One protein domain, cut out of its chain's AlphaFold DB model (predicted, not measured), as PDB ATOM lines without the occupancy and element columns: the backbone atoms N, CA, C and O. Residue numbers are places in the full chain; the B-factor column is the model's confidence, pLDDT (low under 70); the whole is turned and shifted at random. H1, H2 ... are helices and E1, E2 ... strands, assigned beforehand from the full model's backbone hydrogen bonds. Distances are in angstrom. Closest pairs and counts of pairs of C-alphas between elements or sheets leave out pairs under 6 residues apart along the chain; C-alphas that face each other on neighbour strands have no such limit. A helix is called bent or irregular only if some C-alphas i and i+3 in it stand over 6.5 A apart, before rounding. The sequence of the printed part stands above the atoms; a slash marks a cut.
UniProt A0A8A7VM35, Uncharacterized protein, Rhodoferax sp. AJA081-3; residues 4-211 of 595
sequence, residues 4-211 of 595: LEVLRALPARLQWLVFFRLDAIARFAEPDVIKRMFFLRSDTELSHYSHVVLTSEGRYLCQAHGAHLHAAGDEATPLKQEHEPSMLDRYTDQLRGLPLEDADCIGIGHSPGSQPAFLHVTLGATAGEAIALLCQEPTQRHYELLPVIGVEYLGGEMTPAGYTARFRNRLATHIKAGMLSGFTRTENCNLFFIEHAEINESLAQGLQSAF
ATOM      1  N   LEU A   4      18.830   4.509  39.562       86.06
ATOM      2  CA  LEU A   4      17.560   3.846  39.266       86.06
ATOM      3  C   LEU A   4      17.225   3.800  37.770       86.06
ATOM      4  O   LEU A   4      16.632   2.831  37.304       86.06
ATOM      5  N   GLU A   5      17.586   4.830  37.010       86.44
ATOM      6  CA  GLU A   5      17.309   4.902  35.574       86.44
ATOM      7  C   GLU A   5      18.167   3.894  34.800       86.44
ATOM      8  O   GLU A   5      17.666   3.245  33.885       86.44
ATOM      9  N   VAL A   6      19.423   3.685  35.220       87.81
ATOM     10  CA  VAL A   6      20.297   2.641  34.657       87.81
ATOM     11  C   VAL A   6      19.707   1.253  34.916       87.81
ATOM     12  O   VAL A   6      19.617   0.442  33.998       87.81
ATOM     13  N   LEU A   7      19.240   0.986  36.141       89.38
ATOM     14  CA  LEU A   7      18.625  -0.300  36.490       89.38
ATOM     15  C   LEU A   7      17.303  -0.560  35.750       89.38
ATOM     16  O   LEU A   7      17.003  -1.712  35.441       89.38
ATOM     17  N   ARG A   8      16.526   0.487  35.437       89.00
ATOM     18  CA  ARG A   8      15.314   0.377  34.604       89.00
ATOM     19  C   ARG A   8      15.632   0.072  33.144       89.00
ATOM     20  O   ARG A   8      14.867  -0.628  32.491       89.00
ATOM     21  N   ALA A   9      16.733   0.609  32.622       87.88
ATOM     22  CA  ALA A   9      17.134   0.429  31.228       87.88
ATOM     23  C   ALA A   9      17.703  -0.971  30.925       87.88
ATOM     24  O   ALA A   9      17.833  -1.331  29.758       87.88
ATOM     25  N   LEU A  10      18.037  -1.754  31.958       89.44
ATOM     26  CA  LEU A  10      18.643  -3.077  31.829       89.44
ATOM     27  C   LEU A  10      17.618  -4.203  32.029       89.44
ATOM     28  O   LEU A  10      16.800  -4.126  32.952       89.44
ATOM     29  N   PRO A  11      17.691  -5.280  31.230       89.94
ATOM     30  CA  PRO A  11      16.704  -6.349  31.270       89.94
ATOM     31  C   PRO A  11      16.887  -7.286  32.467       89.94
ATOM     32  O   PRO A  11      18.008  -7.631  32.844       89.94
ATOM     33  N   ALA A  12      15.781  -7.762  33.044       89.75
ATOM     34  CA  ALA A  12      15.775  -8.614  34.237       89.75
ATOM     35  C   ALA A  12      16.463  -9.974  34.048       89.75
ATOM     36  O   ALA A  12      16.767 -10.641  35.038       89.75
ATOM     37  N   ARG A  13      16.680 -10.416  32.803       89.00
ATOM     38  CA  ARG A  13      17.311 -11.707  32.486       89.00
ATOM     39  C   ARG A  13      18.813 -11.755  32.778       89.00
ATOM     40  O   ARG A  13      19.368 -12.851  32.840       89.00
ATOM     41  N   LEU A  14      19.459 -10.601  32.966       89.31
ATOM     42  CA  LEU A  14      20.884 -10.540  33.286       89.31
ATOM     43  C   LEU A  14      21.184 -11.329  34.566       89.31
ATOM     44  O   LEU A  14      20.468 -11.238  35.565       89.31
ATOM     45  N   GLN A  15      22.259 -12.115  34.529       88.44
ATOM     46  CA  GLN A  15      22.710 -12.896  35.686       88.44
ATOM     47  C   GLN A  15      23.508 -12.029  36.656       88.44
ATOM     48  O   GLN A  15      23.407 -12.182  37.872       88.44
ATOM     49  N   TRP A  16      24.291 -11.100  36.116       90.44
ATOM     50  CA  TRP A  16      25.011 -10.115  36.900       90.44
ATOM     51  C   TRP A  16      25.132  -8.798  36.137       90.44
ATOM     52  O   TRP A  16      25.143  -8.765  34.901       90.44
ATOM     53  N   LEU A  17      25.251  -7.715  36.896       92.06
ATOM     54  CA  LEU A  17      25.679  -6.410  36.423       92.06
ATOM     55  C   LEU A  17      26.559  -5.739  37.471       92.06
ATOM     56  O   LEU A  17      26.412  -5.968  38.669       92.06
ATOM     57  N   VAL A  18      27.444  -4.867  37.015       91.88
ATOM     58  CA  VAL A  18      28.092  -3.861  37.848       91.88
ATOM     59  C   VAL A  18      28.208  -2.580  37.041       91.88
ATOM     60  O   VAL A  18      28.597  -2.621  35.874       91.88
ATOM     61  N   PHE A  19      27.861  -1.439  37.621       91.81
ATOM     62  CA  PHE A  19      28.077  -0.154  36.966       91.81
ATOM     63  C   PHE A  19      28.882   0.792  37.842       91.81
ATOM     64  O   PHE A  19      28.855   0.698  39.065       91.81
ATOM     65  N   PHE A  20      29.583   1.714  37.190       92.88
ATOM     66  CA  PHE A  20      30.473   2.680  37.818       92.88
ATOM     67  C   PHE A  20      30.166   4.080  37.304       92.88
ATOM     68  O   PHE A  20      30.071   4.285  36.091       92.88
ATOM     69  N   ARG A  21      30.060   5.043  38.218       92.94
ATOM     70  CA  ARG A  21      29.947   6.463  37.894       92.94
ATOM     71  C   ARG A  21      31.309   6.992  37.443       92.94
ATOM     72  O   ARG A  21      32.303   6.886  38.163       92.94
ATOM     73  N   LEU A  22      31.382   7.507  36.217       92.56
ATOM     74  CA  LEU A  22      32.656   7.843  35.573       92.56
ATOM     75  C   LEU A  22      33.360   9.035  36.225       92.56
ATOM     76  O   LEU A  22      34.576   8.992  36.400       92.56
ATOM     77  N   ASP A  23      32.612  10.061  36.631       91.44
ATOM     78  CA  ASP A  23      33.152  11.233  37.335       91.44
ATOM     79  C   ASP A  23      33.835  10.849  38.659       91.44
ATOM     80  O   ASP A  23      34.879  11.385  39.030       91.44
ATOM     81  N   ALA A  24      33.285   9.851  39.341       91.38
ATOM     82  CA  ALA A  24      33.757   9.368  40.612       91.38
ATOM     83  C   ALA A  24      35.068   8.601  40.462       91.38
ATOM     84  O   ALA A  24      35.995   8.832  41.238       91.38
ATOM     85  N   ILE A  25      35.156   7.737  39.446       90.81
ATOM     86  CA  ILE A  25      36.368   6.989  39.098       90.81
ATOM     87  C   ILE A  25      37.469   7.923  38.576       90.81
ATOM     88  O   ILE A  25      38.640   7.717  38.899       90.81
ATOM     89  N   ALA A  26      37.111   8.981  37.841       91.38
ATOM     90  CA  ALA A  26      38.052   9.976  37.317       91.38
ATOM     91  C   ALA A  26      38.845  10.718  38.407       91.38
ATOM     92  O   ALA A  26      39.905  11.270  38.128       91.38
ATOM     93  N   ARG A  27      38.399  10.673  39.671       90.69
ATOM     94  CA  ARG A  27      39.175  11.170  40.823       90.69
ATOM     95  C   ARG A  27      40.420  10.328  41.136       90.69
ATOM     96  O   ARG A  27      41.299  10.800  41.852       90.69
ATOM     97  N   PHE A  28      40.489   9.089  40.640       88.62
ATOM     98  CA  PHE A  28      41.515   8.102  41.004       88.62
ATOM     99  C   PHE A  28      42.310   7.551  39.819       88.62
ATOM    100  O   PHE A  28      43.351   6.925  40.026       88.62
ATOM    101  N   ALA A  29      41.821   7.736  38.595       90.75
ATOM    102  CA  ALA A  29      42.434   7.194  37.393       90.75
ATOM    103  C   ALA A  29      42.322   8.170  36.224       90.75
ATOM    104  O   ALA A  29      41.267   8.746  35.974       90.75
ATOM    105  N   GLU A  30      43.408   8.273  35.464       93.00
ATOM    106  CA  GLU A  30      43.430   9.004  34.200       93.00
ATOM    107  C   GLU A  30      42.520   8.331  33.154       93.00
ATOM    108  O   GLU A  30      42.362   7.102  33.182       93.00
ATOM    109  N   PRO A  31      41.979   9.083  32.175       94.06
ATOM    110  CA  PRO A  31      41.066   8.557  31.157       94.06
ATOM    111  C   PRO A  31      41.556   7.283  30.455       94.06
ATOM    112  O   PRO A  31      40.780   6.347  30.263       94.06
ATOM    113  N   ASP A  32      42.845   7.191  30.126       93.75
ATOM    114  CA  ASP A  32      43.414   6.005  29.471       93.75
ATOM    115  C   ASP A  32      43.431   4.774  30.382       93.75
ATOM    116  O   ASP A  32      43.241   3.644  29.925       93.75
ATOM    117  N   VAL A  33      43.624   4.973  31.687       93.25
ATOM    118  CA  VAL A  33      43.531   3.894  32.675       93.25
ATOM    119  C   VAL A  33      42.083   3.436  32.803       93.25
ATOM    120  O   VAL A  33      41.847   2.232  32.817       93.25
ATOM    121  N   ILE A  34      41.117   4.361  32.814       93.44
ATOM    122  CA  ILE A  34      39.681   4.043  32.855       93.44
ATOM    123  C   ILE A  34      39.268   3.225  31.627       93.44
ATOM    124  O   ILE A  34      38.641   2.174  31.768       93.44
ATOM    125  N   LYS A  35      39.667   3.658  30.424       93.31
ATOM    126  CA  LYS A  35      39.391   2.929  29.177       93.31
ATOM    127  C   LYS A  35      39.948   1.513  29.228       93.31
ATOM    128  O   LYS A  35      39.236   0.567  28.909       93.31
ATOM    129  N   ARG A  36      41.192   1.345  29.685       92.25
ATOM    130  CA  ARG A  36      41.811   0.020  29.843       92.25
ATOM    131  C   ARG A  36      41.113  -0.833  30.899       92.25
ATOM    132  O   ARG A  36      40.879  -2.006  30.646       92.25
ATOM    133  N   MET A  37      40.773  -0.249  32.047       91.12
ATOM    134  CA  MET A  37      40.101  -0.933  33.155       91.12
ATOM    135  C   MET A  37      38.753  -1.519  32.730       91.12
ATOM    136  O   MET A  37      38.400  -2.619  33.144       91.12
ATOM    137  N   PHE A  38      38.023  -0.805  31.872       91.00
ATOM    138  CA  PHE A  38      36.719  -1.227  31.373       91.00
ATOM    139  C   PHE A  38      36.743  -1.811  29.954       91.00
ATOM    140  O   PHE A  38      35.683  -2.118  29.410       91.00
ATOM    141  N   PHE A  39      37.927  -2.021  29.366       90.12
ATOM    142  CA  PHE A  39      38.111  -2.538  28.001       90.12
ATOM    143  C   PHE A  39      37.351  -1.740  26.925       90.12
ATOM    144  O   PHE A  39      36.771  -2.310  26.001       90.12
ATOM    145  N   LEU A  40      37.337  -0.414  27.063       90.94
ATOM    146  CA  LEU A  40      36.765   0.513  26.088       90.94
ATOM    147  C   LEU A  40      37.761   0.790  24.957       90.94
ATOM    148  O   LEU A  40      38.971   0.584  25.102       90.94
ATOM    149  N   ARG A  41      37.256   1.290  23.825       90.06
ATOM    150  CA  ARG A  41      38.114   1.697  22.710       90.06
ATOM    151  C   ARG A  41      38.964   2.902  23.111       90.06
ATOM    152  O   ARG A  41      38.563   3.730  23.930       90.06
ATOM    153  N   SER A  42      40.146   3.023  22.512       88.81
ATOM    154  CA  SER A  42      41.051   4.143  22.796       88.81
ATOM    155  C   SER A  42      40.466   5.496  22.380       88.81
ATOM    156  O   SER A  42      40.768   6.503  23.015       88.81
ATOM    157  N   ASP A  43      39.607   5.519  21.358       89.81
ATOM    158  CA  ASP A  43      38.934   6.708  20.826       89.81
ATOM    159  C   ASP A  43      37.624   7.077  21.546       89.81
ATOM    160  O   ASP A  43      37.085   8.141  21.274       89.81
ATOM    161  N   THR A  44      37.138   6.272  22.500       90.50
ATOM    162  CA  THR A  44      35.930   6.611  23.273       90.50
ATOM    163  C   THR A  44      36.133   7.909  24.071       90.50
ATOM    164  O   THR A  44      37.076   8.038  24.860       90.50
ATOM    165  N   GLU A  45      35.224   8.872  23.916       90.56
ATOM    166  CA  GLU A  45      35.233  10.141  24.653       90.56
ATOM    167  C   GLU A  45      34.435  10.018  25.960       90.56
ATOM    168  O   GLU A  45      33.214  10.159  25.991       90.56
ATOM    169  N   LEU A  46      35.132   9.752  27.074       91.62
ATOM    170  CA  LEU A  46      34.496   9.490  28.377       91.62
ATOM    171  C   LEU A  46      33.620  10.645  28.891       91.62
ATOM    172  O   LEU A  46      32.684  10.395  29.644       91.62
ATOM    173  N   SER A  47      33.880  11.889  28.478       90.81
ATOM    174  CA  SER A  47      33.095  13.070  28.869       90.81
ATOM    175  C   SER A  47      31.645  13.037  28.384       90.81
ATOM    176  O   SER A  47      30.812  13.760  28.923       90.81
ATOM    177  N   HIS A  48      31.325  12.213  27.383       90.62
ATOM    178  CA  HIS A  48      29.958  12.053  26.881       90.62
ATOM    179  C   HIS A  48      29.107  11.100  27.723       90.62
ATOM    180  O   HIS A  48      27.897  10.996  27.498       90.62
ATOM    181  N   TYR A  49      29.709  10.422  28.699       91.88
ATOM    182  CA  TYR A  49      29.076   9.344  29.440       91.88
ATOM    183  C   TYR A  49      29.077   9.614  30.943       91.88
ATOM    184  O   TYR A  49      30.040  10.118  31.512       91.88
ATOM    185  N   SER A  50      27.978   9.250  31.602       91.44
ATOM    186  CA  SER A  50      27.847   9.312  33.059       91.44
ATOM    187  C   SER A  50      28.326   8.028  33.736       91.44
ATOM    188  O   SER A  50      28.900   8.082  34.823       91.44
ATOM    189  N   HIS A  51      28.103   6.874  33.099       92.88
ATOM    190  CA  HIS A  51      28.401   5.567  33.678       92.88
ATOM    191  C   HIS A  51      28.971   4.595  32.648       92.88
ATOM    192  O   HIS A  51      28.628   4.643  31.464       92.88
ATOM    193  N   VAL A  52      29.766   3.652  33.144       93.31
ATOM    194  CA  VAL A  52      30.077   2.395  32.453       93.31
ATOM    195  C   VAL A  52      29.305   1.282  33.140       93.31
ATOM    196  O   VAL A  52      29.329   1.185  34.365       93.31
ATOM    197  N   VAL A  53      28.646   0.433  32.359       92.69
ATOM    198  CA  VAL A  53      27.877  -0.717  32.838       92.69
ATOM    199  C   VAL A  53      28.494  -1.990  32.266       92.69
ATOM    200  O   VAL A  53      28.616  -2.145  31.055       92.69
ATOM    201  N   LEU A  54      28.871  -2.919  33.132       91.62
ATOM    202  CA  LEU A  54      29.333  -4.257  32.778       91.62
ATOM    203  C   LEU A  54      28.231  -5.253  33.137       91.62
ATOM    204  O   LEU A  54      27.643  -5.156  34.210       91.62
ATOM    205  N   THR A  55      27.944  -6.205  32.257       90.75
ATOM    206  CA  THR A  55      26.869  -7.188  32.448       90.75
ATOM    207  C   THR A  55      27.282  -8.564  31.941       90.75
ATOM    208  O   THR A  55      28.250  -8.687  31.185       90.75
ATOM    209  N   SER A  56      26.486  -9.584  32.265       88.00
ATOM    210  CA  SER A  56      26.633 -10.931  31.699       88.00
ATOM    211  C   SER A  56      26.483 -11.003  30.171       88.00
ATOM    212  O   SER A  56      26.919 -11.985  29.581       88.00
ATOM    213  N   GLU A  57      25.880  -9.998  29.526       89.00
ATOM    214  CA  GLU A  57      25.655  -9.964  28.069       89.00
ATOM    215  C   GLU A  57      26.597  -8.999  27.326       89.00
ATOM    216  O   GLU A  57      26.627  -8.987  26.098       89.00
ATOM    217  N   GLY A  58      27.385  -8.187  28.036       88.69
ATOM    218  CA  GLY A  58      28.273  -7.215  27.401       88.69
ATOM    219  C   GLY A  58      28.533  -5.965  28.229       88.69
ATOM    220  O   GLY A  58      28.241  -5.900  29.426       88.69
ATOM    221  N   ARG A  59      29.118  -4.963  27.569       90.75
ATOM    222  CA  ARG A  59      29.514  -3.679  28.158       90.75
ATOM    223  C   ARG A  59      28.702  -2.564  27.524       90.75
ATOM    224  O   ARG A  59      28.566  -2.532  26.303       90.75
ATOM    225  N   TYR A  60      28.233  -1.636  28.343       92.31
ATOM    226  CA  TYR A  60      27.427  -0.508  27.908       92.31
ATOM    227  C   TYR A  60      27.949   0.805  28.487       92.31
ATOM    228  O   TYR A  60      28.540   0.844  29.567       92.31
ATOM    229  N   LEU A  61      27.707   1.886  27.759       92.31
ATOM    230  CA  LEU A  61      27.991   3.253  28.160       92.31
ATOM    231  C   LEU A  61      26.674   4.003  28.303       92.31
ATOM    232  O   LEU A  61      25.817   3.949  27.422       92.31
ATOM    233  N   CYS A  62      26.513   4.692  29.425       90.25
ATOM    234  CA  CYS A  62      25.323   5.475  29.707       90.25
ATOM    235  C   CYS A  62      25.587   6.944  29.401       90.25
ATOM    236  O   CYS A  62      26.533   7.506  29.959       90.25
ATOM    237  N   GLN A  63      24.793   7.575  28.533       87.38
ATOM    238  CA  GLN A  63      25.009   8.978  28.162       87.38
ATOM    239  C   GLN A  63      24.961   9.911  29.384       87.38
ATOM    240  O   GLN A  63      24.285   9.658  30.384       87.38
ATOM    241  N   ALA A  64      25.727  11.001  29.331       82.19
ATOM    242  CA  ALA A  64      25.690  12.042  30.357       82.19
ATOM    243  C   ALA A  64      24.347  12.794  30.347       82.19
ATOM    244  O   ALA A  64      23.835  13.191  31.399       82.19
ATOM    245  N   HIS A  65      23.760  12.943  29.155       74.81
ATOM    246  CA  HIS A  65      22.491  13.617  28.913       74.81
ATOM    247  C   HIS A  65      21.531  12.671  28.184       74.81
ATOM    248  O   HIS A  65      21.768  12.320  27.033       74.81
ATOM    249  N   GLY A  66      20.442  12.277  28.850       65.94
ATOM    250  CA  GLY A  66      19.479  11.297  28.334       65.94
ATOM    251  C   GLY A  66      19.601   9.933  29.014       65.94
ATOM    252  O   GLY A  66      20.616   9.624  29.630       65.94
ATOM    253  N   ALA A  67      18.536   9.130  28.937       67.38
ATOM    254  CA  ALA A  67      18.420   7.859  29.654       67.38
ATOM    255  C   ALA A  67      18.821   6.634  28.810       67.38
ATOM    256  O   ALA A  67      18.233   5.560  28.937       67.38
ATOM    257  N   HIS A  68      19.783   6.804  27.901       83.88
ATOM    258  CA  HIS A  68      20.112   5.804  26.891       83.88
ATOM    259  C   HIS A  68      21.425   5.081  27.198       83.88
ATOM    260  O   HIS A  68      22.460   5.698  27.462       83.88
ATOM    261  N   LEU A  69      21.363   3.750  27.131       87.06
ATOM    262  CA  LEU A  69      22.521   2.861  27.167       87.06
ATOM    263  C   LEU A  69      22.953   2.541  25.740       87.06
ATOM    264  O   LEU A  69      22.113   2.243  24.902       87.06
ATOM    265  N   HIS A  70      24.252   2.555  25.477       88.56
ATOM    266  CA  HIS A  70      24.840   2.209  24.183       88.56
ATOM    267  C   HIS A  70      25.813   1.057  24.369       88.56
ATOM    268  O   HIS A  70      26.537   1.034  25.363       88.56
ATOM    269  N   ALA A  71      25.855   0.105  23.441       87.19
ATOM    270  CA  ALA A  71      26.859  -0.952  23.499       87.19
ATOM    271  C   ALA A  71      28.260  -0.346  23.318       87.19
ATOM    272  O   ALA A  71      28.483   0.489  22.440       87.19
ATOM    273  N   ALA A  72      29.223  -0.765  24.136       82.88
ATOM    274  CA  ALA A  72      30.597  -0.297  23.999       82.88
ATOM    275  C   ALA A  72      31.157  -0.738  22.633       82.88
ATOM    276  O   ALA A  72      31.336  -1.930  22.384       82.88
ATOM    277  N   GLY A  73      31.422   0.226  21.745       78.88
ATOM    278  CA  GLY A  73      31.877  -0.012  20.370       78.88
ATOM    279  C   GLY A  73      30.831   0.244  19.279       78.88
ATOM    280  O   GLY A  73      31.234   0.407  18.128       78.88
ATOM    281  N   ASP A  74      29.547   0.360  19.635       80.06
ATOM    282  CA  ASP A  74      28.458   0.861  18.783       80.06
ATOM    283  C   ASP A  74      27.713   1.978  19.527       80.06
ATOM    284  O   ASP A  74      26.648   1.802  20.120       80.06
ATOM    285  N   GLU A  75      28.337   3.154  19.531       71.19
ATOM    286  CA  GLU A  75      27.843   4.335  20.242       71.19
ATOM    287  C   GLU A  75      26.683   5.028  19.494       71.19
ATOM    288  O   GLU A  75      26.050   5.930  20.038       71.19
ATOM    289  N   ALA A  76      26.359   4.591  18.271       71.38
ATOM    290  CA  ALA A  76      25.329   5.201  17.431       71.38
ATOM    291  C   ALA A  76      23.913   4.688  17.740       71.38
ATOM    292  O   ALA A  76      22.942   5.422  17.541       71.38
ATOM    293  N   THR A  77      23.781   3.456  18.244       75.38
ATOM    294  CA  THR A  77      22.474   2.815  18.448       75.38
ATOM    295  C   THR A  77      22.180   2.617  19.939       75.38
ATOM    296  O   THR A  77      22.890   1.859  20.601       75.38
ATOM    297  N   PRO A  78      21.138   3.258  20.501       78.81
ATOM    298  CA  PRO A  78      20.748   3.007  21.880       78.81
ATOM    299  C   PRO A  78      20.145   1.604  22.028       78.81
ATOM    300  O   PRO A  78      19.420   1.119  21.152       78.81
ATOM    301  N   LEU A  79      20.409   0.973  23.169       80.06
ATOM    302  CA  LEU A  79      19.788  -0.272  23.588       80.06
ATOM    303  C   LEU A  79      18.274  -0.058  23.657       80.06
ATOM    304  O   LEU A  79      17.781   0.823  24.367       80.06
ATOM    305  N   LYS A  80      17.527  -0.854  22.894       73.75
ATOM    306  CA  LYS A  80      16.067  -0.823  22.938       73.75
ATOM    307  C   LYS A  80      15.610  -1.534  24.205       73.75
ATOM    308  O   LYS A  80      15.954  -2.694  24.404       73.75
ATOM    309  N   GLN A  81      14.804  -0.860  25.022       66.31
ATOM    310  CA  GLN A  81      14.030  -1.546  26.052       66.31
ATOM    311  C   GLN A  81      12.995  -2.439  25.361       66.31
ATOM    312  O   GLN A  81      12.058  -1.955  24.721       66.31
ATOM    313  N   GLU A  82      13.193  -3.749  25.452       67.06
ATOM    314  CA  GLU A  82      12.158  -4.726  25.126       67.06
ATOM    315  C   GLU A  82      11.034  -4.642  26.181       67.06
ATOM    316  O   GLU A  82      11.221  -4.069  27.252       67.06
ATOM    317  N   HIS A  83       9.841  -5.185  25.909       72.38
ATOM    318  CA  HIS A  83       8.713  -5.196  26.871       72.38
ATOM    319  C   HIS A  83       8.944  -6.141  28.077       72.38
ATOM    320  O   HIS A  83       7.992  -6.604  28.706       72.38
ATOM    321  N   GLU A  84      10.196  -6.480  28.376       83.62
ATOM    322  CA  GLU A  84      10.574  -7.363  29.473       83.62
ATOM    323  C   GLU A  84      10.743  -6.581  30.790       83.62
ATOM    324  O   GLU A  84      11.065  -5.391  30.762       83.62
ATOM    325  N   PRO A  85      10.522  -7.218  31.960       89.50
ATOM    326  CA  PRO A  85      10.788  -6.592  33.253       89.50
ATOM    327  C   PRO A  85      12.241  -6.119  33.363       89.50
ATOM    328  O   PRO A  85      13.149  -6.754  32.822       89.50
ATOM    329  N   SER A  86      12.473  -5.036  34.101       91.19
ATOM    330  CA  SER A  86      13.817  -4.494  34.314       91.19
ATOM    331  C   SER A  86      14.533  -5.127  35.512       91.19
ATOM    332  O   SER A  86      13.919  -5.761  36.376       91.19
ATOM    333  N   MET A  87      15.848  -4.911  35.613       90.50
ATOM    334  CA  MET A  87      16.620  -5.294  36.803       90.50
ATOM    335  C   MET A  87      16.097  -4.616  38.076       90.50
ATOM    336  O   MET A  87      16.117  -5.230  39.143       90.50
ATOM    337  N   LEU A  88      15.588  -3.382  37.968       90.06
ATOM    338  CA  LEU A  88      14.935  -2.712  39.092       90.06
ATOM    339  C   LEU A  88      13.671  -3.465  39.529       90.06
ATOM    340  O   LEU A  88      13.504  -3.713  40.722       90.06
ATOM    341  N   ASP A  89      12.814  -3.868  38.585       91.06
ATOM    342  CA  ASP A  89      11.565  -4.581  38.893       91.06
ATOM    343  C   ASP A  89      11.844  -5.929  39.568       91.06
ATOM    344  O   ASP A  89      11.200  -6.281  40.555       91.06
ATOM    345  N   ARG A  90      12.860  -6.658  39.085       90.62
ATOM    346  CA  ARG A  90      13.243  -7.972  39.621       90.62
ATOM    347  C   ARG A  90      13.715  -7.925  41.077       90.62
ATOM    348  O   ARG A  90      13.461  -8.874  41.816       90.62
ATOM    349  N   TYR A  91      14.409  -6.861  41.479       89.62
ATOM    350  CA  TYR A  91      15.078  -6.769  42.784       89.62
ATOM    351  C   TYR A  91      14.581  -5.610  43.657       89.62
ATOM    352  O   TYR A  91      15.277  -5.180  44.576       89.62
ATOM    353  N   THR A  92      13.383  -5.080  43.383       87.94
ATOM    354  CA  THR A  92      12.853  -3.888  44.065       87.94
ATOM    355  C   THR A  92      12.888  -4.022  45.589       87.94
ATOM    356  O   THR A  92      13.317  -3.089  46.266       87.94
ATOM    357  N   ASP A  93      12.468  -5.161  46.148       83.88
ATOM    358  CA  ASP A  93      12.382  -5.333  47.603       83.88
ATOM    359  C   ASP A  93      13.763  -5.363  48.276       83.88
ATOM    360  O   ASP A  93      13.945  -4.735  49.317       83.88
ATOM    361  N   GLN A  94      14.749  -6.027  47.666       83.19
ATOM    362  CA  GLN A  94      16.122  -6.087  48.179       83.19
ATOM    363  C   GLN A  94      16.825  -4.730  48.061       83.19
ATOM    364  O   GLN A  94      17.551  -4.315  48.963       83.19
ATOM    365  N   LEU A  95      16.573  -4.010  46.966       83.25
ATOM    366  CA  LEU A  95      17.180  -2.713  46.691       83.25
ATOM    367  C   LEU A  95      16.649  -1.586  47.590       83.25
ATOM    368  O   LEU A  95      17.372  -0.617  47.805       83.25
ATOM    369  N   ARG A  96      15.442  -1.707  48.175       81.88
ATOM    370  CA  ARG A  96      14.908  -0.709  49.133       81.88
ATOM    371  C   ARG A  96      15.802  -0.508  50.359       81.88
ATOM    372  O   ARG A  96      15.755   0.558  50.963       81.88
ATOM    373  N   GLY A  97      16.577  -1.522  50.743       74.81
ATOM    374  CA  GLY A  97      17.488  -1.459  51.887       74.81
ATOM    375  C   GLY A  97      18.830  -0.778  51.596       74.81
ATOM    376  O   GLY A  97      19.618  -0.599  52.520       74.81
ATOM    377  N   LEU A  98      19.107  -0.412  50.338       80.50
ATOM    378  CA  LEU A  98      20.376   0.182  49.923       80.50
ATOM    379  C   LEU A  98      20.199   1.665  49.561       80.50
ATOM    380  O   LEU A  98      19.252   2.010  48.852       80.50
ATOM    381  N   PRO A  99      21.117   2.556  49.981       84.25
ATOM    382  CA  PRO A  99      21.067   3.979  49.645       84.25
ATOM    383  C   PRO A  99      21.536   4.225  48.199       84.25
ATOM    384  O   PRO A  99      22.600   4.777  47.945       84.25
ATOM    385  N   LEU A 100      20.734   3.796  47.221       85.25
ATOM    386  CA  LEU A 100      21.092   3.797  45.796       85.25
ATOM    387  C   LEU A 100      21.375   5.184  45.195       85.25
ATOM    388  O   LEU A 100      22.002   5.271  44.138       85.25
ATOM    389  N   GLU A 101      20.881   6.249  45.822       83.00
ATOM    390  CA  GLU A 101      21.017   7.626  45.333       83.00
ATOM    391  C   GLU A 101      22.457   8.138  45.421       83.00
ATOM    392  O   GLU A 101      22.907   8.848  44.520       83.00
ATOM    393  N   ASP A 102      23.193   7.706  46.447       85.56
ATOM    394  CA  ASP A 102      24.573   8.127  46.699       85.56
ATOM    395  C   ASP A 102      25.607   7.178  46.078       85.56
ATOM    396  O   ASP A 102      26.812   7.423  46.157       85.56
ATOM    397  N   ALA A 103      25.151   6.092  45.451       90.00
ATOM    398  CA  ALA A 103      26.022   5.046  44.949       90.00
ATOM    399  C   ALA A 103      26.911   5.537  43.796       90.00
ATOM    400  O   ALA A 103      26.443   6.021  42.765       90.00
ATOM    401  N   ASP A 104      28.213   5.325  43.949       92.88
ATOM    402  CA  ASP A 104      29.201   5.489  42.884       92.88
ATOM    403  C   ASP A 104      29.377   4.200  42.076       92.88
ATOM    404  O   ASP A 104      29.790   4.225  40.914       92.88
ATOM    405  N   CYS A 105      29.083   3.056  42.695       92.12
ATOM    406  CA  CYS A 105      29.035   1.762  42.041       92.12
ATOM    407  C   CYS A 105      27.978   0.870  42.692       92.12
ATOM    408  O   CYS A 105      27.868   0.809  43.919       92.12
ATOM    409  N   ILE A 106      27.213   0.170  41.855       92.25
ATOM    410  CA  ILE A 106      26.302  -0.896  42.272       92.25
ATOM    411  C   ILE A 106      26.671  -2.161  41.517       92.25
ATOM    412  O   ILE A 106      26.811  -2.136  40.294       92.25
ATOM    413  N   GLY A 107      26.769  -3.266  42.247       92.12
ATOM    414  CA  GLY A 107      26.841  -4.615  41.704       92.12
ATOM    415  C   GLY A 107      25.605  -5.415  42.094       92.12
ATOM    416  O   GLY A 107      25.144  -5.345  43.232       92.12
ATOM    417  N   ILE A 108      25.074  -6.191  41.159       92.19
ATOM    418  CA  ILE A 108      24.039  -7.194  41.410       92.19
ATOM    419  C   ILE A 108      24.521  -8.477  40.754       92.19
ATOM    420  O   ILE A 108      24.852  -8.472  39.571       92.19
ATOM    421  N   GLY A 109      24.574  -9.566  41.507       89.25
ATOM    422  CA  GLY A 109      25.073 -10.843  41.025       89.25
ATOM    423  C   GLY A 109      24.184 -11.990  41.468       89.25
ATOM    424  O   GLY A 109      23.734 -12.023  42.608       89.25
ATOM    425  N   HIS A 110      23.923 -12.938  40.578       85.06
ATOM    426  CA  HIS A 110      23.133 -14.118  40.889       85.06
ATOM    427  C   HIS A 110      23.669 -15.339  40.143       85.06
ATOM    428  O   HIS A 110      23.620 -15.404  38.914       85.06
ATOM    429  N   SER A 111      24.124 -16.329  40.908       78.75
ATOM    430  CA  SER A 111      24.395 -17.672  40.395       78.75
ATOM    431  C   SER A 111      23.108 -18.504  40.381       78.75
ATOM    432  O   SER A 111      22.321 -18.420  41.331       78.75
ATOM    433  N   PRO A 112      22.870 -19.331  39.342       75.94
ATOM    434  CA  PRO A 112      21.710 -20.214  39.297       75.94
ATOM    435  C   PRO A 112      21.612 -21.091  40.554       75.94
ATOM    436  O   PRO A 112      22.532 -21.839  40.871       75.94
ATOM    437  N   GLY A 113      20.484 -21.006  41.265       73.75
ATOM    438  CA  GLY A 113      20.244 -21.769  42.498       73.75
ATOM    439  C   GLY A 113      20.758 -21.118  43.789       73.75
ATOM    440  O   GLY A 113      20.568 -21.690  44.860       73.75
ATOM    441  N   SER A 114      21.353 -19.924  43.718       77.56
ATOM    442  CA  SER A 114      21.853 -19.158  44.871       77.56
ATOM    443  C   SER A 114      20.991 -17.920  45.144       77.56
ATOM    444  O   SER A 114      20.279 -17.435  44.265       77.56
ATOM    445  N   GLN A 115      21.050 -17.364  46.355       84.62
ATOM    446  CA  GLN A 115      20.474 -16.036  46.605       84.62
ATOM    447  C   GLN A 115      21.285 -14.966  45.848       84.62
ATOM    448  O   GLN A 115      22.484 -15.150  45.641       84.62
ATOM    449  N   PRO A 116      20.668 -13.864  45.393       88.69
ATOM    450  CA  PRO A 116      21.416 -12.767  44.792       88.69
ATOM    451  C   PRO A 116      22.339 -12.103  45.824       88.69
ATOM    452  O   PRO A 116      21.986 -11.967  46.995       88.69
ATOM    453  N   ALA A 117      23.506 -11.664  45.367       90.88
ATOM    454  CA  ALA A 117      24.412 -10.795  46.099       90.88
ATOM    455  C   ALA A 117      24.298  -9.365  45.562       90.88
ATOM    456  O   ALA A 117      24.216  -9.145  44.349       90.88
ATOM    457  N   PHE A 118      24.322  -8.394  46.469       91.88
ATOM    458  CA  PHE A 118      24.291  -6.975  46.122       91.88
ATOM    459  C   PHE A 118      25.536  -6.298  46.656       91.88
ATOM    460  O   PHE A 118      25.968  -6.587  47.766       91.88
ATOM    461  N   LEU A 119      26.081  -5.375  45.877       92.38
ATOM    462  CA  LEU A 119      27.203  -4.532  46.244       92.38
ATOM    463  C   LEU A 119      26.788  -3.078  46.065       92.38
ATOM    464  O   LEU A 119      26.282  -2.696  45.013       92.38
ATOM    465  N   HIS A 120      27.053  -2.269  47.077       93.38
ATOM    466  CA  HIS A 120      26.902  -0.828  47.048       93.38
ATOM    467  C   HIS A 120      28.224  -0.192  47.459       93.38
ATOM    468  O   HIS A 120      28.728  -0.494  48.539       93.38
ATOM    469  N   VAL A 121      28.770   0.696  46.631       93.62
ATOM    470  CA  VAL A 121      30.032   1.386  46.910       93.62
ATOM    471  C   VAL A 121      29.852   2.894  46.803       93.62
ATOM    472  O   VAL A 121      29.324   3.397  45.811       93.62
ATOM    473  N   THR A 122      30.372   3.607  47.796       94.38
ATOM    474  CA  THR A 122      30.571   5.059  47.778       94.38
ATOM    475  C   THR A 122      32.062   5.362  47.794       94.38
ATOM    476  O   THR A 122      32.828   4.778  48.556       94.38
ATOM    477  N   LEU A 123      32.510   6.264  46.929       92.00
ATOM    478  CA  LEU A 123      33.910   6.631  46.758       92.00
ATOM    479  C   LEU A 123      34.167   7.975  47.451       92.00
ATOM    480  O   LEU A 123      33.701   9.035  47.019       92.00
ATOM    481  N   GLY A 124      34.944   7.919  48.533       89.00
ATOM    482  CA  GLY A 124      35.430   9.082  49.270       89.00
ATOM    483  C   GLY A 124      36.602   9.774  48.570       89.00
ATOM    484  O   GLY A 124      36.739   9.725  47.353       89.00
ATOM    485  N   ALA A 125      37.463  10.444  49.342       83.88
ATOM    486  CA  ALA A 125      38.657  11.109  48.803       83.88
ATOM    487  C   ALA A 125      39.828  10.143  48.558       83.88
ATOM    488  O   ALA A 125      40.616  10.337  47.639       83.88
ATOM    489  N   THR A 126      39.963   9.111  49.395       79.00
ATOM    490  CA  THR A 126      41.134   8.213  49.406       79.00
ATOM    491  C   THR A 126      40.770   6.731  49.356       79.00
ATOM    492  O   THR A 126      41.613   5.899  49.015       79.00
ATOM    493  N   ALA A 127      39.525   6.389  49.680       88.81
ATOM    494  CA  ALA A 127      39.021   5.028  49.697       88.81
ATOM    495  C   ALA A 127      37.543   4.993  49.297       88.81
ATOM    496  O   ALA A 127      36.828   5.985  49.449       88.81
ATOM    497  N   GLY A 128      37.107   3.842  48.796       92.50
ATOM    498  CA  GLY A 128      35.705   3.486  48.664       92.50
ATOM    499  C   GLY A 128      35.232   2.685  49.869       92.50
ATOM    500  O   GLY A 128      35.935   1.776  50.308       92.50
ATOM    501  N   GLU A 129      34.056   3.007  50.386       95.31
ATOM    502  CA  GLU A 129      33.361   2.209  51.391       95.31
ATOM    503  C   GLU A 129      32.299   1.374  50.676       95.31
ATOM    504  O   GLU A 129      31.525   1.882  49.865       95.31
ATOM    505  N   ALA A 130      32.304   0.074  50.940       93.81
ATOM    506  CA  ALA A 130      31.456  -0.893  50.274       93.81
ATOM    507  C   ALA A 130      30.596  -1.649  51.287       93.81
ATOM    508  O   ALA A 130      31.077  -2.110  52.322       93.81
ATOM    509  N   ILE A 131      29.322  -1.800  50.951       92.81
ATOM    510  CA  ILE A 131      28.344  -2.618  51.659       92.81
ATOM    511  C   ILE A 131      27.960  -3.743  50.708       92.81
ATOM    512  O   ILE A 131      27.547  -3.478  49.579       92.81
ATOM    513  N   ALA A 132      28.093  -4.985  51.159       92.50
ATOM    514  CA  ALA A 132      27.632  -6.150  50.425       92.50
ATOM    515  C   ALA A 132      26.510  -6.854  51.195       92.50
ATOM    516  O   ALA A 132      26.670  -7.167  52.374       92.50
ATOM    517  N   LEU A 133      25.382  -7.110  50.531       91.56
ATOM    518  CA  LEU A 133      24.306  -7.944  51.068       91.56
ATOM    519  C   LEU A 133      24.522  -9.378  50.591       91.56
ATOM    520  O   LEU A 133      24.464  -9.659  49.392       91.56
ATOM    521  N   LEU A 134      24.806 -10.261  51.542       91.25
ATOM    522  CA  LEU A 134      25.168 -11.659  51.345       91.25
ATOM    523  C   LEU A 134      24.097 -12.570  51.953       91.25
ATOM    524  O   LEU A 134      23.341 -12.165  52.834       91.25
ATOM    525  N   CYS A 135      24.048 -13.831  51.528       89.56
ATOM    526  CA  CYS A 135      23.098 -14.786  52.098       89.56
ATOM    527  C   CYS A 135      23.470 -15.229  53.523       89.56
ATOM    528  O   CYS A 135      22.586 -15.569  54.306       89.56
ATOM    529  N   GLN A 136      24.761 -15.201  53.860       90.12
ATOM    530  CA  GLN A 136      25.307 -15.606  55.150       90.12
ATOM    531  C   GLN A 136      26.622 -14.873  55.438       90.12
ATOM    532  O   GLN A 136      27.173 -14.204  54.561       90.12
ATOM    533  N   GLU A 137      27.116 -15.002  56.669       93.94
ATOM    534  CA  GLU A 137      28.448 -14.520  57.035       93.94
ATOM    535  C   GLU A 137      29.529 -15.308  56.275       93.94
ATOM    536  O   GLU A 137      29.464 -16.543  56.265       93.94
ATOM    537  N   PRO A 138      30.509 -14.636  55.641       92.50
ATOM    538  CA  PRO A 138      31.563 -15.329  54.913       92.50
ATOM    539  C   PRO A 138      32.520 -16.057  55.863       92.50
ATOM    540  O   PRO A 138      32.786 -15.594  56.974       92.50
ATOM    541  N   THR A 139      33.123 -17.157  55.405       90.31
ATOM    542  CA  THR A 139      34.080 -17.953  56.202       90.31
ATOM    543  C   THR A 139      35.383 -17.216  56.535       90.31
ATOM    544  O   THR A 139      36.158 -17.678  57.371       90.31
ATOM    545  N   GLN A 140      35.643 -16.082  55.870       90.62
ATOM    546  CA  GLN A 140      36.861 -15.262  55.964       90.62
ATOM    547  C   GLN A 140      38.161 -15.994  55.597       90.62
ATOM    548  O   GLN A 140      39.262 -15.471  55.793       90.62
ATOM    549  N   ARG A 141      38.062 -17.194  55.020       89.44
ATOM    550  CA  ARG A 141      39.218 -17.920  54.508       89.44
ATOM    551  C   ARG A 141      39.939 -17.059  53.460       89.44
ATOM    552  O   ARG A 141      39.301 -16.504  52.572       89.44
ATOM    553  N   HIS A 142      41.265 -16.944  53.565       88.94
ATOM    554  CA  HIS A 142      42.133 -16.158  52.671       88.94
ATOM    555  C   HIS A 142      41.959 -14.627  52.704       88.94
ATOM    556  O   HIS A 142      42.550 -13.919  51.879       88.94
ATOM    557  N   TYR A 143      41.197 -14.077  53.655       91.00
ATOM    558  CA  TYR A 143      40.989 -12.628  53.760       91.00
ATOM    559  C   TYR A 143      42.283 -11.861  54.063       91.00
ATOM    560  O   TYR A 143      42.399 -10.686  53.710       91.00
ATOM    561  N   GLU A 144      43.304 -12.522  54.619       87.00
ATOM    562  CA  GLU A 144      44.644 -11.961  54.812       87.00
ATOM    563  C   GLU A 144      45.321 -11.532  53.499       87.00
ATOM    564  O   GLU A 144      46.272 -10.749  53.521       87.00
ATOM    565  N   LEU A 145      44.837 -12.018  52.350       88.88
ATOM    566  CA  LEU A 145      45.343 -11.649  51.031       88.88
ATOM    567  C   LEU A 145      44.660 -10.405  50.454       88.88
ATOM    568  O   LEU A 145      45.280  -9.722  49.643       88.88
ATOM    569  N   LEU A 146      43.439 -10.052  50.872       92.88
ATOM    570  CA  LEU A 146      42.699  -8.887  50.350       92.88
ATOM    571  C   LEU A 146      43.492  -7.560  50.395       92.88
ATOM    572  O   LEU A 146      43.438  -6.804  49.413       92.88
ATOM    573  N   PRO A 147      44.317  -7.278  51.430       91.94
ATOM    574  CA  PRO A 147      45.125  -6.062  51.466       91.94
ATOM    575  C   PRO A 147      46.120  -5.935  50.304       91.94
ATOM    576  O   PRO A 147      46.593  -4.828  50.027       91.94
ATOM    577  N   VAL A 148      46.429  -7.029  49.593       91.94
ATOM    578  CA  VAL A 148      47.270  -7.001  48.389       91.94
ATOM    579  C   VAL A 148      46.635  -6.208  47.253       91.94
ATOM    580  O   VAL A 148      47.347  -5.588  46.471       91.94
ATOM    581  N   ILE A 149      45.309  -6.165  47.181       92.56
ATOM    582  CA  ILE A 149      44.561  -5.375  46.199       92.56
ATOM    583  C   ILE A 149      43.901  -4.155  46.847       92.56
ATOM    584  O   ILE A 149      42.975  -3.582  46.283       92.56
ATOM    585  N   GLY A 150      44.361  -3.760  48.038       91.62
ATOM    586  CA  GLY A 150      43.840  -2.601  48.757       91.62
ATOM    587  C   GLY A 150      42.464  -2.805  49.387       91.62
ATOM    588  O   GLY A 150      41.862  -1.814  49.787       91.62
ATOM    589  N   VAL A 151      41.966  -4.040  49.482       93.31
ATOM    590  CA  VAL A 151      40.658  -4.342  50.076       93.31
ATOM    591  C   VAL A 151      40.831  -4.771  51.532       93.31
ATOM    592  O   VAL A 151      41.740  -5.526  51.870       93.31
ATOM    593  N   GLU A 152      39.965  -4.272  52.402       93.00
ATOM    594  CA  GLU A 152      39.915  -4.582  53.827       93.00
ATOM    595  C   GLU A 152      38.488  -4.979  54.202       93.00
ATOM    596  O   GLU A 152      37.539  -4.297  53.822       93.00
ATOM    597  N   TYR A 153      38.340  -6.072  54.947       94.50
ATOM    598  CA  TYR A 153      37.065  -6.473  55.529       94.50
ATOM    599  C   TYR A 153      36.887  -5.809  56.896       94.50
ATOM    600  O   TYR A 153      37.766  -5.902  57.749       94.50
ATOM    601  N   LEU A 154      35.759  -5.129  57.098       94.50
ATOM    602  CA  LEU A 154      35.458  -4.361  58.311       94.50
ATOM    603  C   LEU A 154      34.482  -5.086  59.250       94.50
ATOM    604  O   LEU A 154      34.065  -4.511  60.255       94.50
ATOM    605  N   GLY A 155      34.105  -6.323  58.920       95.06
ATOM    606  CA  GLY A 155      33.055  -7.066  59.607       95.06
ATOM    607  C   GLY A 155      31.682  -6.866  58.971       95.06
ATOM    608  O   GLY A 155      31.546  -6.307  57.880       95.06
ATOM    609  N   GLY A 156      30.651  -7.320  59.668       94.69
ATOM    610  CA  GLY A 156      29.278  -7.230  59.207       94.69
ATOM    611  C   GLY A 156      28.280  -7.606  60.289       94.69
ATOM    612  O   GLY A 156      28.648  -7.868  61.435       94.69
ATOM    613  N   GLU A 157      27.005  -7.598  59.922       94.94
ATOM    614  CA  GLU A 157      25.906  -7.920  60.828       94.94
ATOM    615  C   GLU A 157      24.804  -8.708  60.120       94.94
ATOM    616  O   GLU A 157      24.523  -8.499  58.937       94.94
ATOM    617  N   MET A 158      24.164  -9.621  60.853       92.88
ATOM    618  CA  MET A 158      23.011 -10.354  60.343       92.88
ATOM    619  C   MET A 158      21.760  -9.477  60.411       92.88
ATOM    620  O   MET A 158      21.431  -8.918  61.455       92.88
ATOM    621  N   THR A 159      21.036  -9.399  59.301       86.44
ATOM    622  CA  THR A 159      19.779  -8.659  59.160       86.44
ATOM    623  C   THR A 159      18.676  -9.601  58.668       86.44
ATOM    624  O   THR A 159      18.973 -10.686  58.165       86.44
ATOM    625  N   PRO A 160      17.391  -9.205  58.730       82.69
ATOM    626  CA  PRO A 160      16.311  -9.994  58.133       82.69
ATOM    627  C   PRO A 160      16.470 -10.242  56.622       82.69
ATOM    628  O   PRO A 160      15.892 -11.190  56.102       82.69
ATOM    629  N   ALA A 161      17.239  -9.401  55.920       78.94
ATOM    630  CA  ALA A 161      17.499  -9.516  54.485       78.94
ATOM    631  C   ALA A 161      18.740 -10.371  54.148       78.94
ATOM    632  O   ALA A 161      19.012 -10.596  52.970       78.94
ATOM    633  N   GLY A 162      19.486 -10.836  55.156       87.00
ATOM    634  CA  GLY A 162      20.760 -11.544  55.003       87.00
ATOM    635  C   GLY A 162      21.892 -10.890  55.799       87.00
ATOM    636  O   GLY A 162      21.661 -10.039  56.662       87.00
ATOM    637  N   TYR A 163      23.130 -11.273  55.510       92.06
ATOM    638  CA  TYR A 163      24.314 -10.716  56.156       92.06
ATOM    639  C   TYR A 163      24.799  -9.462  55.427       92.06
ATOM    640  O   TYR A 163      25.071  -9.494  54.230       92.06
ATOM    641  N   THR A 164      24.933  -8.357  56.152       92.75
ATOM    642  CA  THR A 164      25.463  -7.099  55.619       92.75
ATOM    643  C   THR A 164      26.946  -7.004  55.943       92.75
ATOM    644  O   THR A 164      27.319  -6.646  57.059       92.75
ATOM    645  N   ALA A 165      27.793  -7.318  54.967       95.06
ATOM    646  CA  ALA A 165      29.244  -7.219  55.066       95.06
ATOM    647  C   ALA A 165      29.730  -5.815  54.680       95.06
ATOM    648  O   ALA A 165      29.207  -5.196  53.751       95.06
ATOM    649  N   ARG A 166      30.759  -5.315  55.367       95.94
ATOM    650  CA  ARG A 166      31.373  -4.009  55.105       95.94
ATOM    651  C   ARG A 166      32.820  -4.187  54.668       95.94
ATOM    652  O   ARG A 166      33.584  -4.918  55.296       95.94
ATOM    653  N   PHE A 167      33.206  -3.483  53.614       95.75
ATOM    654  CA  PHE A 167      34.565  -3.487  53.087       95.75
ATOM    655  C   PHE A 167      35.047  -2.069  52.828       95.75
ATOM    656  O   PHE A 167      34.271  -1.194  52.456       95.75
ATOM    657  N   ARG A 168      36.356  -1.868  52.932       95.00
ATOM    658  CA  ARG A 168      37.029  -0.656  52.471       95.00
ATOM    659  C   ARG A 168      37.954  -0.991  51.318       95.00
ATOM    660  O   ARG A 168      38.739  -1.930  51.402       95.00
ATOM    661  N   ASN A 169      37.904  -0.193  50.261       92.19
ATOM    662  CA  ASN A 169      38.755  -0.328  49.089       92.19
ATOM    663  C   ASN A 169      39.655   0.906  48.941       92.19
ATOM    664  O   ASN A 169      39.192   2.005  48.643       92.19
ATOM    665  N   ARG A 170      40.967   0.733  49.104       90.94
ATOM    666  CA  ARG A 170      41.972   1.734  48.731       90.94
ATOM    667  C   ARG A 170      42.137   1.728  47.214       90.94
ATOM    668  O   ARG A 170      42.995   1.028  46.676       90.94
ATOM    669  N   LEU A 171      41.329   2.543  46.540       88.06
ATOM    670  CA  LEU A 171      41.181   2.532  45.081       88.06
ATOM    671  C   LEU A 171      42.503   2.681  44.332       88.06
ATOM    672  O   LEU A 171      42.727   1.962  43.366       88.06
ATOM    673  N   ALA A 172      43.417   3.536  44.799       87.50
ATOM    674  CA  ALA A 172      44.736   3.677  44.181       87.50
ATOM    675  C   ALA A 172      45.517   2.347  44.166       87.50
ATOM    676  O   ALA A 172      46.097   1.966  43.149       87.50
ATOM    677  N   THR A 173      45.490   1.597  45.273       90.31
ATOM    678  CA  THR A 173      46.115   0.270  45.368       90.31
ATOM    679  C   THR A 173      45.380  -0.753  44.503       90.31
ATOM    680  O   THR A 173      46.025  -1.551  43.822       90.31
ATOM    681  N   HIS A 174      44.049  -0.711  44.496       91.12
ATOM    682  CA  HIS A 174      43.216  -1.629  43.725       91.12
ATOM    683  C   HIS A 174      43.414  -1.466  42.213       91.12
ATOM    684  O   HIS A 174      43.711  -2.433  41.509       91.12
ATOM    685  N   ILE A 175      43.364  -0.225  41.722       90.19
ATOM    686  CA  ILE A 175      43.619   0.128  40.323       90.19
ATOM    687  C   ILE A 175      45.051  -0.243  39.944       90.19
ATOM    688  O   ILE A 175      45.258  -0.858  38.900       90.19
ATOM    689  N   LYS A 176      46.042   0.043  40.800       90.12
ATOM    690  CA  LYS A 176      47.435  -0.350  40.552       90.12
ATOM    691  C   LYS A 176      47.587  -1.866  40.412       90.12
ATOM    692  O   LYS A 176      48.267  -2.319  39.492       90.12
ATOM    693  N   ALA A 177      46.954  -2.654  41.281       91.44
ATOM    694  CA  ALA A 177      46.969  -4.112  41.173       91.44
ATOM    695  C   ALA A 177      46.346  -4.585  39.846       91.44
ATOM    696  O   ALA A 177      46.920  -5.437  39.165       91.44
ATOM    697  N   GLY A 178      45.230  -3.970  39.437       91.56
ATOM    698  CA  GLY A 178      44.627  -4.169  38.119       91.56
ATOM    699  C   GLY A 178      45.601  -3.856  36.979       91.56
ATOM    700  O   GLY A 178      45.871  -4.722  36.148       91.56
ATOM    701  N   MET A 179      46.209  -2.669  36.983       92.19
ATOM    702  CA  MET A 179      47.158  -2.215  35.960       92.19
ATOM    703  C   MET A 179      48.349  -3.159  35.783       92.19
ATOM    704  O   MET A 179      48.729  -3.434  34.645       92.19
ATOM    705  N   LEU A 180      48.922  -3.662  36.882       91.31
ATOM    706  CA  LEU A 180      50.064  -4.587  36.850       91.31
ATOM    707  C   LEU A 180      49.726  -5.916  36.163       91.31
ATOM    708  O   LEU A 180      50.588  -6.512  35.529       91.31
ATOM    709  N   SER A 181      48.461  -6.330  36.224       90.31
ATOM    710  CA  SER A 181      47.944  -7.515  35.529       90.31
ATOM    711  C   SER A 181      47.400  -7.241  34.127       90.31
ATOM    712  O   SER A 181      46.812  -8.128  33.511       90.31
ATOM    713  N   GLY A 182      47.484  -5.997  33.648       89.00
ATOM    714  CA  GLY A 182      46.786  -5.577  32.431       89.00
ATOM    715  C   GLY A 182      45.263  -5.711  32.524       89.00
ATOM    716  O   GLY A 182      44.621  -5.905  31.500       89.00
ATOM    717  N   PHE A 183      44.700  -5.640  33.735       88.00
ATOM    718  CA  PHE A 183      43.281  -5.848  34.042       88.00
ATOM    719  C   PHE A 183      42.734  -7.238  33.676       88.00
ATOM    720  O   PHE A 183      41.532  -7.456  33.708       88.00
ATOM    721  N   THR A 184      43.594  -8.225  33.414       84.88
ATOM    722  CA  THR A 184      43.173  -9.591  33.041       84.88
ATOM    723  C   THR A 184      42.393 -10.327  34.134       84.88
ATOM    724  O   THR A 184      41.720 -11.304  33.841       84.88
ATOM    725  N   ARG A 185      42.456  -9.854  35.386       82.38
ATOM    726  CA  ARG A 185      41.810 -10.471  36.558       82.38
ATOM    727  C   ARG A 185      40.616  -9.676  37.095       82.38
ATOM    728  O   ARG A 185      40.207  -9.888  38.233       82.38
ATOM    729  N   THR A 186      40.065  -8.728  36.334       75.44
ATOM    730  CA  THR A 186      38.941  -7.894  36.808       75.44
ATOM    731  C   THR A 186      37.669  -8.697  37.084       75.44
ATOM    732  O   THR A 186      36.869  -8.292  37.922       75.44
ATOM    733  N   GLU A 187      37.498  -9.856  36.442       79.56
ATOM    734  CA  GLU A 187      36.376 -10.766  36.708       79.56
ATOM    735  C   GLU A 187      36.400 -11.359  38.124       79.56
ATOM    736  O   GLU A 187      35.339 -11.603  38.694       79.56
ATOM    737  N   ASN A 188      37.581 -11.483  38.745       86.00
ATOM    738  CA  ASN A 188      37.724 -12.011  40.104       86.00
ATOM    739  C   ASN A 188      36.973 -11.164  41.136       86.00
ATOM    740  O   ASN A 188      36.482 -11.698  42.124       86.00
ATOM    741  N   CYS A 189      36.863  -9.850  40.912       83.50
ATOM    742  CA  CYS A 189      36.106  -8.972  41.803       83.50
ATOM    743  C   CYS A 189      34.608  -9.286  41.731       83.50
ATOM    744  O   CYS A 189      33.950  -9.355  42.762       83.50
ATOM    745  N   ASN A 190      34.082  -9.536  40.527       82.19
ATOM    746  CA  ASN A 190      32.681  -9.911  40.341       82.19
ATOM    747  C   ASN A 190      32.406 -11.295  40.937       82.19
ATOM    748  O   ASN A 190      31.437 -11.455  41.673       82.19
ATOM    749  N   LEU A 191      33.283 -12.267  40.665       86.31
ATOM    750  CA  LEU A 191      33.180 -13.623  41.207       86.31
ATOM    751  C   LEU A 191      33.201 -13.627  42.735       86.31
ATOM    752  O   LEU A 191      32.333 -14.247  43.333       86.31
ATOM    753  N   PHE A 192      34.104 -12.870  43.363       89.88
ATOM    754  CA  PHE A 192      34.161 -12.740  44.821       89.88
ATOM    755  C   PHE A 192      32.806 -12.338  45.419       89.88
ATOM    756  O   PHE A 192      32.342 -12.971  46.360       89.88
ATOM    757  N   PHE A 193      32.128 -11.332  44.862       87.75
ATOM    758  CA  PHE A 193      30.822 -10.915  45.385       87.75
ATOM    759  C   PHE A 193      29.689 -11.881  45.019       87.75
ATOM    760  O   PHE A 193      28.832 -12.141  45.861       87.75
ATOM    761  N   ILE A 194      29.687 -12.434  43.801       87.12
ATOM    762  CA  ILE A 194      28.695 -13.428  43.356       87.12
ATOM    763  C   ILE A 194      28.765 -14.698  44.218       87.12
ATOM    764  O   ILE A 194      27.733 -15.274  44.547       87.12
ATOM    765  N   GLU A 195      29.964 -15.098  44.637       88.62
ATOM    766  CA  GLU A 195      30.210 -16.209  45.564       88.62
ATOM    767  C   GLU A 195      30.058 -15.800  47.039       88.62
ATOM    768  O   GLU A 195      30.607 -16.433  47.933       88.62
ATOM    769  N   HIS A 196      29.298 -14.739  47.313       91.38
ATOM    770  CA  HIS A 196      29.001 -14.252  48.657       91.38
ATOM    771  C   HIS A 196      30.241 -13.922  49.507       91.38
ATOM    772  O   HIS A 196      30.283 -14.205  50.701       91.38
ATOM    773  N   ALA A 197      31.228 -13.274  48.891       92.69
ATOM    774  CA  ALA A 197      32.493 -12.886  49.510       92.69
ATOM    775  C   ALA A 197      33.335 -14.074  50.014       92.69
ATOM    776  O   ALA A 197      34.199 -13.906  50.876       92.69
ATOM    777  N   GLU A 198      33.129 -15.272  49.469       92.38
ATOM    778  CA  GLU A 198      34.027 -16.403  49.688       92.38
ATOM    779  C   GLU A 198      35.261 -16.298  48.781       92.38
ATOM    780  O   GLU A 198      35.175 -15.918  47.613       92.38
ATOM    781  N   ILE A 199      36.437 -16.641  49.315       91.94
ATOM    782  CA  ILE A 199      37.674 -16.733  48.530       91.94
ATOM    783  C   ILE A 199      37.988 -18.212  48.331       91.94
ATOM    784  O   ILE A 199      38.629 -18.856  49.165       91.94
ATOM    785  N   ASN A 200      37.524 -18.749  47.206       90.19
ATOM    786  CA  ASN A 200      37.875 -20.093  46.765       90.19
ATOM    787  C   ASN A 200      39.359 -20.182  46.332       90.19
ATOM    788  O   ASN A 200      40.074 -19.179  46.264       90.19
ATOM    789  N   GLU A 201      39.829 -21.387  46.000       89.38
ATOM    790  CA  GLU A 201      41.227 -21.611  45.591       89.38
ATOM    791  C   GLU A 201      41.640 -20.787  44.360       89.38
ATOM    792  O   GLU A 201      42.757 -20.275  44.300       89.38
ATOM    793  N   SER A 202      40.742 -20.599  43.388       90.94
ATOM    794  CA  SER A 202      41.026 -19.812  42.182       90.94
ATOM    795  C   SER A 202      41.198 -18.322  42.505       90.94
ATOM    796  O   SER A 202      42.165 -17.692  42.064       90.94
ATOM    797  N   LEU A 203      40.323 -17.758  43.344       91.69
ATOM    798  CA  LEU A 203      40.447 -16.381  43.821       91.69
ATOM    799  C   LEU A 203      41.706 -16.200  44.678       91.69
ATOM    800  O   LEU A 203      42.426 -15.212  44.506       91.69
ATOM    801  N   ALA A 204      42.025 -17.172  45.538       91.00
ATOM    802  CA  ALA A 204      43.251 -17.169  46.328       91.00
ATOM    803  C   ALA A 204      44.502 -17.165  45.430       91.00
ATOM    804  O   ALA A 204      45.397 -16.343  45.635       91.00
ATOM    805  N   GLN A 205      44.549 -18.003  44.390       90.19
ATOM    806  CA  GLN A 205      45.626 -18.007  43.389       90.19
ATOM    807  C   GLN A 205      45.735 -16.664  42.649       90.19
ATOM    808  O   GLN A 205      46.838 -16.145  42.441       90.19
ATOM    809  N   GLY A 206      44.600 -16.053  42.299       91.94
ATOM    810  CA  GLY A 206      44.556 -14.721  41.694       91.94
ATOM    811  C   GLY A 206      45.139 -13.630  42.599       91.94
ATOM    812  O   GLY A 206      45.928 -12.800  42.138       91.94
ATOM    813  N   LEU A 207      44.818 -13.655  43.897       92.25
ATOM    814  CA  LEU A 207      45.380 -12.739  44.897       92.25
ATOM    815  C   LEU A 207      46.878 -12.988  45.130       92.25
ATOM    816  O   LEU A 207      47.648 -12.038  45.275       92.25
ATOM    817  N   GLN A 208      47.326 -14.244  45.104       90.88
ATOM    818  CA  GLN A 208      48.749 -14.588  45.183       90.88
ATOM    819  C   GLN A 208      49.530 -14.108  43.953       90.88
ATOM    820  O   GLN A 208      50.637 -13.591  44.085       90.88
ATOM    821  N   SER A 209      48.943 -14.193  42.762       91.62
ATOM    822  CA  SER A 209      49.538 -13.612  41.554       91.62
ATOM    823  C   SER A 209      49.600 -12.088  41.641       91.62
ATOM    824  O   SER A 209      50.631 -11.495  41.336       91.62
ATOM    825  N   ALA A 210      48.547 -11.445  42.156       92.44
ATOM    826  CA  ALA A 210      48.569 -10.008  42.424       92.44
ATOM    827  C   ALA A 210      49.661  -9.618  43.435       92.44
ATOM    828  O   ALA A 210      50.303  -8.580  43.265       92.44
ATOM    829  N   PHE A 211      49.919 -10.455  44.443       92.75
ATOM    830  CA  PHE A 211      51.047 -10.275  45.355       92.75
ATOM    831  C   PHE A 211      52.382 -10.340  44.621       92.75
ATOM    832  O   PHE A 211      53.179  -9.416  44.762       92.75
TER     833      PHE A 211
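What this domain is: This is residues 4 to 211 of the 595 residues of an uncharacterized protein of Rhodoferax sp. AJA081-3 (UniProt A0A8A7VM35). One twisted sheet of ten strands runs through the domain from edge to edge, with H8 packed over one face at E6 and the small helix H1 over E2 on the opposite face. H6, H7 and H9 cluster at one end of strands E9 and E10, while the short H4 packs on H1. You will find 208 residues printed, with nine named helices and ten named strands in the order H1 E1 H2 H3 E2 E3 E4 E5 H4 H5 E6 E7 E8 H6 E9 E10 H7 H8 H9, a mixed class of helices and strands. Across the sheet the order is E5 E4 E3 E2 E1 E6 E7 E8 E10 E9, all antiparallel. The whole is compact, with a radius of gyration of the C-alphas of 16.5 A, and rounded, spanning 46 by 38 by 30 A.

How they stand to each other: Begin in the sheet with E1, residues 16 to 21, and E6, residues 105 to 109, where N 17 and O 108 are 2.8 A apart. From E1, N 18 reaches O 54 at 2.8 A in E2, residues 49 to 55. E2 opens a meander, each strand the antiparallel neighbour of the one before, through E3, residues 58 to 63, E4, residues 69 to 71, and the edge strand E5, residues 74 to 78; look for N 53 and O 60 at 2.8 A, N 61 and O 70 at 2.8 A, and N 74 and O 71 at 3.0 A. E6 opens a second meander with E7, residues 117 to 123, and E8, residues 128 to 134, with N 107 and O 119 at 2.9 A and N 120 and O 131 at 2.8 A. Next comes E10, residues 162 to 169, with N 130 and O 167 at 2.8 A, in a hairpin with the edge strand E9, residues 151 to 159, where N 154 and O 166 are 2.8 A apart. E8, H6 (residues 143 to 149) and E9 form a split strand-helix-strand unit, two strands running the same way with E10 between them, and a right-handed crossover. H8, residues 187 to 194, is on the sheet over E6 at a height of 9.0 A; their closest C-alphas, Gly 109 and Ile 194, are 5.0 A apart. H1, residues 4 to 9, is on the opposite face, over E2 at a height of 8.5 A, and touches H4, residues 87 to 90, closest at the C-alphas of Leu 7 and Leu 88, 5.1 A. H2, residues 22 to 25, stands only just at the sheet's level, at 3.7 A, and H5, residues 92 to 95, only grazes the sheet. H6 touches H7, residues 171 to 180, about perpendicular at 77 degrees, with the C-alphas of Ile 149 and His 174 closest at 4.7 A. H9, residues 201 to 211, touches H6 at a steep tilt of 44 degrees, the same way, closest at the C-alphas of Val 148 and Phe 211, 5.8 A. H3, residues 31 to 37, only just touches H7, with 3 pairs of C-alphas within 8 A, the closest being Met 37 and Gly 178 at 7.5 A. Each O i to N i+4 pair is within hydrogen-bond range in H1, H3, H7, H8 and H9; H6 has 0 of 3, but 3 of 4 O i to N i+3 pairs, and H2, H4 and H5 are too short for an i+4 pair.

Where its parts are: Find C-alpha 4 at (17.560, 3.846, 39.266), where H1 begins. Go to C-alpha 151 at (40.658, -4.342, 50.076); from there E9 runs 23.2 A and bends by 52 degrees at residue 154. E10 spans 22.0 A, E7 19.9 A, E8 18.6 A and E1 17.3 A. H9, 15.0 A long, ends at C-alpha 211 at (51.047, -10.275, 45.355), and H7 spans 14.0 A. H6 is irregular, but only just: C-alphas 144 and 147 are 6.8 A apart.

The domain as a whole: The two C-alphas farthest apart, those of Asp 43 and Pro 160, are 46.7 A from each other. The printed part has no cut, and its one long link is H3 to E2, with 11 residues between them. Mean pLDDT of the printed part is 88.4; look for values under 70 at residues 66 to 67 and 81 to 82.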